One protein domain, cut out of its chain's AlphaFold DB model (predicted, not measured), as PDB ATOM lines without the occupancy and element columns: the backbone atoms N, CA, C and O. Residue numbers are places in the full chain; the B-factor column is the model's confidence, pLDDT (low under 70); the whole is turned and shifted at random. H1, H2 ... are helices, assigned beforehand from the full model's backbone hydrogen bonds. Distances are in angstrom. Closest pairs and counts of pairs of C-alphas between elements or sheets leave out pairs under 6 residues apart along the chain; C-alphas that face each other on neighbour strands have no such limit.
ATOM      1  N   SER A  17      12.695 -10.672 -22.323       96.44
ATOM      2  CA  SER A  17      11.915  -9.466 -22.027       96.44
ATOM      3  C   SER A  17      12.268  -8.405 -23.055       96.44
ATOM      4  O   SER A  17      13.447  -8.226 -23.344       96.44
ATOM      5  N   GLN A  18      11.270  -7.738 -23.641       94.75
ATOM      6  CA  GLN A  18      11.474  -6.690 -24.655       94.75
ATOM      7  C   GLN A  18      12.462  -7.107 -25.766       94.75
ATOM      8  O   GLN A  18      13.365  -6.366 -26.139       94.75
ATOM      9  N   ASN A  19      12.313  -8.336 -26.276       93.19
ATOM     10  CA  ASN A  19      13.182  -8.924 -27.304       93.19
ATOM     11  C   ASN A  19      14.644  -9.197 -26.881       93.19
ATOM     12  O   ASN A  19      15.470  -9.577 -27.711       93.19
ATOM     13  N   GLN A  20      14.967  -9.070 -25.593       95.94
ATOM     14  CA  GLN A  20      16.292  -9.334 -25.038       95.94
ATOM     15  C   GLN A  20      16.314 -10.634 -24.234       95.94
ATOM     16  O   GLN A  20      15.443 -10.888 -23.406       95.94
ATOM     17  N   ASN A  21      17.344 -11.456 -24.450       96.75
ATOM     18  CA  ASN A  21      17.567 -12.681 -23.684       96.75
ATOM     19  C   ASN A  21      18.216 -12.347 -22.332       96.75
ATOM     20  O   ASN A  21      19.414 -12.065 -22.255       96.75
ATOM     21  N   ILE A  22      17.426 -12.423 -21.266       97.50
ATOM     22  CA  ILE A  22      17.837 -12.027 -19.917       97.50
ATOM     23  C   ILE A  22      18.964 -12.912 -19.384       97.50
ATOM     24  O   ILE A  22      19.895 -12.411 -18.760       97.50
ATOM     25  N   ASN A  23      18.955 -14.213 -19.681       95.56
ATOM     26  CA  ASN A  23      20.016 -15.115 -19.227       95.56
ATOM     27  C   ASN A  23      21.383 -14.720 -19.793       95.56
ATOM     28  O   ASN A  23      22.388 -14.743 -19.078       95.56
ATOM     29  N   LYS A  24      21.426 -14.331 -21.071       96.00
ATOM     30  CA  LYS A  24      22.650 -13.834 -21.706       96.00
ATOM     31  C   LYS A  24      23.115 -12.531 -21.060       96.00
ATOM     32  O   LYS A  24      24.307 -12.400 -20.788       96.00
ATOM     33  N   GLU A  25      22.206 -11.607 -20.754       96.31
ATOM     34  CA  GLU A  25      22.566 -10.363 -20.060       96.31
ATOM     35  C   GLU A  25      23.102 -10.603 -18.650       96.31
ATOM     36  O   GLU A  25      24.089  -9.981 -18.258       96.31
ATOM     37  N   LEU A  26      22.513 -11.536 -17.899       95.94
ATOM     38  CA  LEU A  26      23.011 -11.898 -16.574       95.94
ATOM     39  C   LEU A  26      24.455 -12.400 -16.649       95.94
ATOM     40  O   LEU A  26      25.301 -11.965 -15.868       95.94
ATOM     41  N   VAL A  27      24.769 -13.265 -17.616       95.44
ATOM     42  CA  VAL A  27      26.144 -13.750 -17.808       95.44
ATOM     43  C   VAL A  27      27.069 -12.628 -18.280       95.44
ATOM     44  O   VAL A  27      28.162 -12.486 -17.738       95.44
ATOM     45  N   ARG A  28      26.635 -11.784 -19.226       94.94
ATOM     46  CA  ARG A  28      27.423 -10.645 -19.733       94.94
ATOM     47  C   ARG A  28      27.826  -9.668 -18.629       94.94
ATOM     48  O   ARG A  28      28.938  -9.150 -18.653       94.94
ATOM     49  N   ASN A  29      26.922  -9.413 -17.686       94.44
ATOM     50  CA  ASN A  29      27.151  -8.502 -16.565       94.44
ATOM     51  C   ASN A  29      27.862  -9.180 -15.380       94.44
ATOM     52  O   ASN A  29      28.157  -8.530 -14.377       94.44
ATOM     53  N   GLY A  30      28.182 -10.474 -15.487       93.88
ATOM     54  CA  GLY A  30      28.858 -11.232 -14.436       93.88
ATOM     55  C   GLY A  30      27.959 -11.571 -13.249       93.88
ATOM     56  O   GLY A  30      28.462 -11.792 -12.157       93.88
ATOM     57  N   LEU A  31      26.640 -11.596 -13.433       93.94
ATOM     58  CA  LEU A  31      25.656 -11.944 -12.403       93.94
ATOM     59  C   LEU A  31      25.315 -13.442 -12.399       93.94
ATOM     60  O   LEU A  31      24.710 -13.945 -11.455       93.94
ATOM     61  N   ALA A  32      25.704 -14.164 -13.449       94.75
ATOM     62  CA  ALA A  32      25.473 -15.593 -13.598       94.75
ATOM     63  C   ALA A  32      26.674 -16.296 -14.244       94.75
ATOM     64  O   ALA A  32      27.519 -15.672 -14.884       94.75
ATOM     65  N   TRP A  33      26.714 -17.620 -14.093       93.56
ATOM     66  CA  TRP A  33      27.743 -18.489 -14.659       93.56
ATOM     67  C   TRP A  33      27.239 -19.218 -15.900       93.56
ATOM     68  O   TRP A  33      26.104 -19.702 -15.921       93.56
ATOM     69  N   HIS A  34      28.113 -19.418 -16.887       93.19
ATOM     70  CA  HIS A  34      27.814 -20.353 -17.965       93.19
ATOM     71  C   HIS A  34      27.935 -21.796 -17.455       93.19
ATOM     72  O   HIS A  34      29.033 -22.305 -17.207       93.19
ATOM     73  N   TYR A  35      26.804 -22.496 -17.331       90.00
ATOM     74  CA  TYR A  35      26.814 -23.874 -16.853       90.00
ATOM     75  C   TYR A  35      27.109 -24.885 -17.973       90.00
ATOM     76  O   TYR A  35      26.213 -25.507 -18.545       90.00
ATOM     77  N   LYS A  36      28.402 -25.100 -18.236       86.94
ATOM     78  CA  LYS A  36      28.917 -25.959 -19.322       86.94
ATOM     79  C   LYS A  36      28.439 -27.417 -19.301       86.94
ATOM     80  O   LYS A  36      28.499 -28.096 -20.316       86.94
ATOM     81  N   GLN A  37      27.979 -27.914 -18.150       83.69
ATOM     82  CA  GLN A  37      27.429 -29.270 -18.046       83.69
ATOM     83  C   GLN A  37      26.093 -29.411 -18.795       83.69
ATOM     84  O   GLN A  37      25.782 -30.498 -19.269       83.69
ATOM     85  N   TYR A  38      25.317 -28.327 -18.899       81.50
ATOM     86  CA  TYR A  38      23.977 -28.330 -19.496       81.50
ATOM     87  C   TYR A  38      23.878 -27.488 -20.772       81.50
ATOM     88  O   TYR A  38      22.893 -27.593 -21.492       81.50
ATOM     89  N   SER A  39      24.888 -26.670 -21.073       83.88
ATOM     90  CA  SER A  39      24.926 -25.824 -22.263       83.88
ATOM     91  C   SER A  39      26.277 -25.940 -22.963       83.88
ATOM     92  O   SER A  39      27.322 -25.703 -22.358       83.88
ATOM     93  N   LYS A  40      26.242 -26.263 -24.261       87.88
ATOM     94  CA  LYS A  40      27.392 -26.179 -25.179       87.88
ATOM     95  C   LYS A  40      27.373 -24.893 -26.018       87.88
ATOM     96  O   LYS A  40      28.066 -24.802 -27.019       87.88
ATOM     97  N   ASN A  41      26.535 -23.922 -25.660       91.06
ATOM     98  CA  ASN A  41      26.354 -22.710 -26.449       91.06
ATOM     99  C   ASN A  41      27.522 -21.737 -26.224       91.06
ATOM    100  O   ASN A  41      27.667 -21.148 -25.147       91.06
ATOM    101  N   ASP A  42      28.324 -21.539 -27.267       93.19
ATOM    102  CA  ASP A  42      29.526 -20.704 -27.229       93.19
ATOM    103  C   ASP A  42      29.238 -19.231 -26.925       93.19
ATOM    104  O   ASP A  42      30.092 -18.541 -26.362       93.19
ATOM    105  N   ASN A  43      28.014 -18.756 -27.183       95.19
ATOM    106  CA  ASN A  43      27.626 -17.389 -26.840       95.19
ATOM    107  C   ASN A  43      27.750 -17.139 -25.336       95.19
ATOM    108  O   ASN A  43      28.325 -16.137 -24.922       95.19
ATOM    109  N   TYR A  44      27.278 -18.062 -24.497       94.94
ATOM    110  CA  TYR A  44      27.396 -17.911 -23.046       94.94
ATOM    111  C   TYR A  44      28.855 -17.961 -22.583       94.94
ATOM    112  O   TYR A  44      29.233 -17.231 -21.667       94.94
ATOM    113  N   ALA A  45      29.701 -18.764 -23.238       93.31
ATOM    114  CA  ALA A  45      31.131 -18.798 -22.947       93.31
ATOM    115  C   ALA A  45      31.824 -17.470 -23.299       93.31
ATOM    116  O   ALA A  45      32.651 -16.981 -22.526       93.31
ATOM    117  N   ALA A  46      31.474 -16.869 -24.439       95.44
ATOM    118  CA  ALA A  46      31.989 -15.565 -24.840       95.44
ATOM    119  C   ALA A  46      31.538 -14.451 -23.880       95.44
ATOM    120  O   ALA A  46      32.363 -13.643 -23.453       95.44
ATOM    121  N   LEU A  47      30.264 -14.443 -23.478       95.25
ATOM    122  CA  LEU A  47      29.717 -13.460 -22.538       95.25
ATOM    123  C   LEU A  47      30.360 -13.558 -21.150       95.25
ATOM    124  O   LEU A  47      30.696 -12.534 -20.561       95.25
ATOM    125  N   GLU A  48      30.612 -14.772 -20.658       92.56
ATOM    126  CA  GLU A  48      31.313 -14.976 -19.387       92.56
ATOM    127  C   GLU A  48      32.759 -14.450 -19.452       92.56
ATOM    128  O   GLU A  48      33.254 -13.852 -18.495       92.56
ATOM    129  N   ARG A  49      33.440 -14.613 -20.598       91.69
ATOM    130  CA  ARG A  49      34.780 -14.043 -20.819       91.69
ATOM    131  C   ARG A  49      34.752 -12.515 -20.781       91.69
ATOM    132  O   ARG A  49      35.617 -11.919 -20.143       91.69
ATOM    133  N   ILE A  50      33.752 -11.899 -21.415       92.62
ATOM    134  CA  ILE A  50      33.555 -10.443 -21.396       92.62
ATOM    135  C   ILE A  50      33.358  -9.950 -19.957       92.62
ATOM    136  O   ILE A  50      34.024  -9.001 -19.548       92.62
ATOM    137  N   ALA A  51      32.510 -10.614 -19.167       92.50
ATOM    138  CA  ALA A  51      32.285 -10.251 -17.768       92.50
ATOM    139  C   ALA A  51      33.573 -10.308 -16.928       92.50
ATOM    140  O   ALA A  51      33.850  -9.396 -16.145       92.50
ATOM    141  N   ARG A  52      34.401 -11.347 -17.127       88.25
ATOM    142  CA  ARG A  52      35.704 -11.478 -16.450       88.25
ATOM    143  C   ARG A  52      36.672 -10.361 -16.833       88.25
ATOM    144  O   ARG A  52      37.314  -9.797 -15.956       88.25
ATOM    145  N   GLN A  53      36.760 -10.023 -18.118       90.19
ATOM    146  CA  GLN A  53      37.622  -8.935 -18.597       90.19
ATOM    147  C   GLN A  53      37.185  -7.573 -18.051       90.19
ATOM    148  O   GLN A  53      38.025  -6.775 -17.645       90.19
ATOM    149  N   LYS A  54      35.871  -7.327 -17.988       90.12
ATOM    150  CA  LYS A  54      35.300  -6.086 -17.449       90.12
ATOM    151  C   LYS A  54      35.344  -5.998 -15.922       90.12
ATOM    152  O   LYS A  54      35.022  -4.943 -15.384       90.12
ATOM    153  N   LYS A  55      35.712  -7.084 -15.228       85.88
ATOM    154  CA  LYS A  55      35.678  -7.189 -13.760       85.88
ATOM    155  C   LYS A  55      34.325  -6.740 -13.192       85.88
ATOM    156  O   LYS A  55      34.256  -5.933 -12.270       85.88
ATOM    157  N   THR A  56      33.227  -7.220 -13.775       84.12
ATOM    158  CA  THR A  56      31.862  -6.925 -13.305       84.12
ATOM    159  C   THR A  56      31.267  -8.117 -12.565       84.12
ATOM    160  O   THR A  56      31.598  -9.268 -12.861       84.12
ATOM    161  N   GLY A  57      30.373  -7.847 -11.608       86.69
ATOM    162  CA  GLY A  57      29.719  -8.877 -10.797       86.69
ATOM    163  C   GLY A  57      30.728  -9.833 -10.159       86.69
ATOM    164  O   GLY A  57      31.689  -9.394  -9.532       86.69
ATOM    165  N   LEU A  58      30.541 -11.131 -10.397       83.25
ATOM    166  CA  LEU A  58      31.416 -12.221  -9.961       83.25
ATOM    167  C   LEU A  58      32.889 -12.010 -10.352       83.25
ATOM    168  O   LEU A  58      33.769 -12.485  -9.651       83.25
ATOM    169  N   GLY A  59      33.178 -11.299 -11.446       77.94
ATOM    170  CA  GLY A  59      34.547 -11.015 -11.889       77.94
ATOM    171  C   GLY A  59      35.294  -9.954 -11.069       77.94
ATOM    172  O   GLY A  59      36.464  -9.713 -11.358       77.94
ATOM    173  N   LYS A  60      34.639  -9.296 -10.099       81.12
ATOM    174  CA  LYS A  60      35.280  -8.334  -9.180       81.12
ATOM    175  C   LYS A  60      36.130  -9.022  -8.117       81.12
ATOM    176  O   LYS A  60      37.187  -8.506  -7.760       81.12
ATOM    177  N   ASP A  61      35.665 -10.166  -7.633       75.94
ATOM    178  CA  ASP A  61      36.333 -10.904  -6.569       75.94
ATOM    179  C   ASP A  61      37.549 -11.660  -7.114       75.94
ATOM    180  O   ASP A  61      37.588 -12.085  -8.274       75.94
ATOM    181  N   GLN A  62      38.563 -11.859  -6.271       74.50
ATOM    182  CA  GLN A  62      39.710 -12.685  -6.637       74.50
ATOM    183  C   GLN A  62      39.297 -14.161  -6.652       74.50
ATOM    184  O   GLN A  62      39.071 -14.768  -5.609       74.50
ATOM    185  N   GLY A  63      39.206 -14.747  -7.847       79.31
ATOM    186  CA  GLY A  63      38.969 -16.184  -8.022       79.31
ATOM    187  C   GLY A  63      37.569 -16.653  -7.598       79.31
ATOM    188  O   GLY A  63      37.461 -17.571  -6.782       79.31
ATOM    189  N   PRO A  64      36.484 -16.080  -8.155       85.75
ATOM    190  CA  PRO A  64      35.128 -16.491  -7.813       85.75
ATOM    191  C   PRO A  64      34.941 -17.987  -8.110       85.75
ATOM    192  O   PRO A  64      35.258 -18.477  -9.197       85.75
ATOM    193  N   THR A  65      34.432 -18.739  -7.135       89.00
ATOM    194  CA  THR A  65      34.227 -20.187  -7.277       89.00
ATOM    195  C   THR A  65      32.824 -20.471  -7.793       89.00
ATOM    196  O   THR A  65      31.834 -20.041  -7.198       89.00
ATOM    197  N   ALA A  66      32.711 -21.245  -8.872       90.62
ATOM    198  CA  ALA A  66      31.404 -21.584  -9.412       90.62
ATOM    199  C   ALA A  66      30.605 -22.475  -8.433       90.62
ATOM    200  O   ALA A  66      31.177 -23.367  -7.791       90.62
ATOM    201  N   PRO A  67      29.265 -22.344  -8.358       89.94
ATOM    202  CA  PRO A  67      28.458 -23.080  -7.382       89.94
ATOM    203  C   PRO A  67      28.614 -24.604  -7.461       89.94
ATOM    204  O   PRO A  67      28.549 -25.295  -6.445       89.94
ATOM    205  N   TRP A  68      28.828 -25.160  -8.658       89.69
ATOM    206  CA  TRP A  68      29.047 -26.601  -8.821       89.69
ATOM    207  C   TRP A  68      30.408 -27.061  -8.289       89.69
ATOM    208  O   TRP A  68      30.491 -28.175  -7.776       89.69
ATOM    209  N   GLN A  69      31.452 -26.228  -8.368       89.62
ATOM    210  CA  GLN A  69      32.746 -26.517  -7.743       89.62
ATOM    211  C   GLN A  69      32.599 -26.496  -6.220       89.62
ATOM    212  O   GLN A  69      32.969 -27.464  -5.559       89.62
ATOM    213  N   TRP A  70      31.936 -25.472  -5.672       88.88
ATOM    214  CA  TRP A  70      31.646 -25.385  -4.239       88.88
ATOM    215  C   TRP A  70      30.845 -26.583  -3.711       88.88
ATOM    216  O   TRP A  70      31.212 -27.188  -2.702       88.88
ATOM    217  N   ARG A  71      29.795 -27.004  -4.431       86.62
ATOM    218  CA  ARG A  71      29.008 -28.195  -4.069       86.62
ATOM    219  C   ARG A  71      29.833 -29.483  -4.086       86.62
ATOM    220  O   ARG A  71      29.576 -30.360  -3.265       86.62
ATOM    221  N   LYS A  72      30.801 -29.619  -5.001       86.88
ATOM    222  CA  LYS A  72      31.695 -30.790  -5.056       86.88
ATOM    223  C   LYS A  72      32.633 -30.839  -3.849       86.88
ATOM    224  O   LYS A  72      32.763 -31.901  -3.254       86.88
ATOM    225  N   MET A  73      33.203 -29.702  -3.441       85.38
ATOM    226  CA  MET A  73      34.112 -29.632  -2.285       85.38
ATOM    227  C   MET A  73      33.454 -30.111  -0.982       85.38
ATOM    228  O   MET A  73      34.096 -30.770  -0.169       85.38
ATOM    229  N   LYS A  74      32.151 -29.859  -0.796       73.81
ATOM    230  CA  LYS A  74      31.415 -30.310   0.398       73.81
ATOM    231  C   LYS A  74      31.168 -31.820   0.463       73.81
ATOM    232  O   LYS A  74      30.982 -32.342   1.554       73.81
ATOM    233  N   LYS A  75      31.185 -32.531  -0.668       63.09
ATOM    234  CA  LYS A  75      30.944 -33.985  -0.698       63.09
ATOM    235  C   LYS A  75      32.166 -34.824  -0.297       63.09
ATOM    236  O   LYS A  75      32.008 -36.016  -0.082       63.09
ATOM    237  N   GLY A  76      33.352 -34.221  -0.182       56.94
ATOM    238  CA  GLY A  76      34.602 -34.912   0.164       56.94
ATOM    239  C   GLY A  76      34.948 -34.962   1.659       56.94
ATOM    240  O   GLY A  76      35.999 -35.488   2.000       56.94
TER     241      GLY A  76
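This is residues 17 to 76 of the 83 residues of the protein "Thermonuclease family protein" of Chryseobacterium sp (UniProt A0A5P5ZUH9). A small body of two helices, H1 crossing H2, with short H3 by the end of H2, has a free arm at each end: residues 17 to 22 and residues 69 to 76, mostly H4. The 60 printed residues hold four named helices, H1 to H4 in order, and no named strand: all helix. The whole is only just compact, close to loose, with a radius of gyration of the C-alphas of 12.5 A, and elongated, 43 by 25 by 19 A.

H1, residues 22 to 28, touches H2, residues 42 to 54, at a steep tilt of 49 degrees, the same way; their closest C-alphas, of Arg 28 and Leu 47, are 4.6 A apart. H3, residues 57 to 60, touches H2 only at the corner, with residues 51 to 53 of H2 alone; the closest C-alphas, of Arg 52 and Gly 59, are 4.7 A apart. H4, residues 67 to 74, is apart from H1, H2 and H3. Every O i to N i+4 pair is within hydrogen-bond range in H1, H2 and H4; H3 is too short for one.

H1 begins at C-alpha 22 (17.837, -12.027, -19.917). H2 spans 18.5 A and H4 11.0 A, ending at C-alpha 74 (31.415, -30.310, 0.398).

The printed part has no cut. The link from H1 to H2 is long, 13 residues. Residues 75 to 76 are under pLDDT 70.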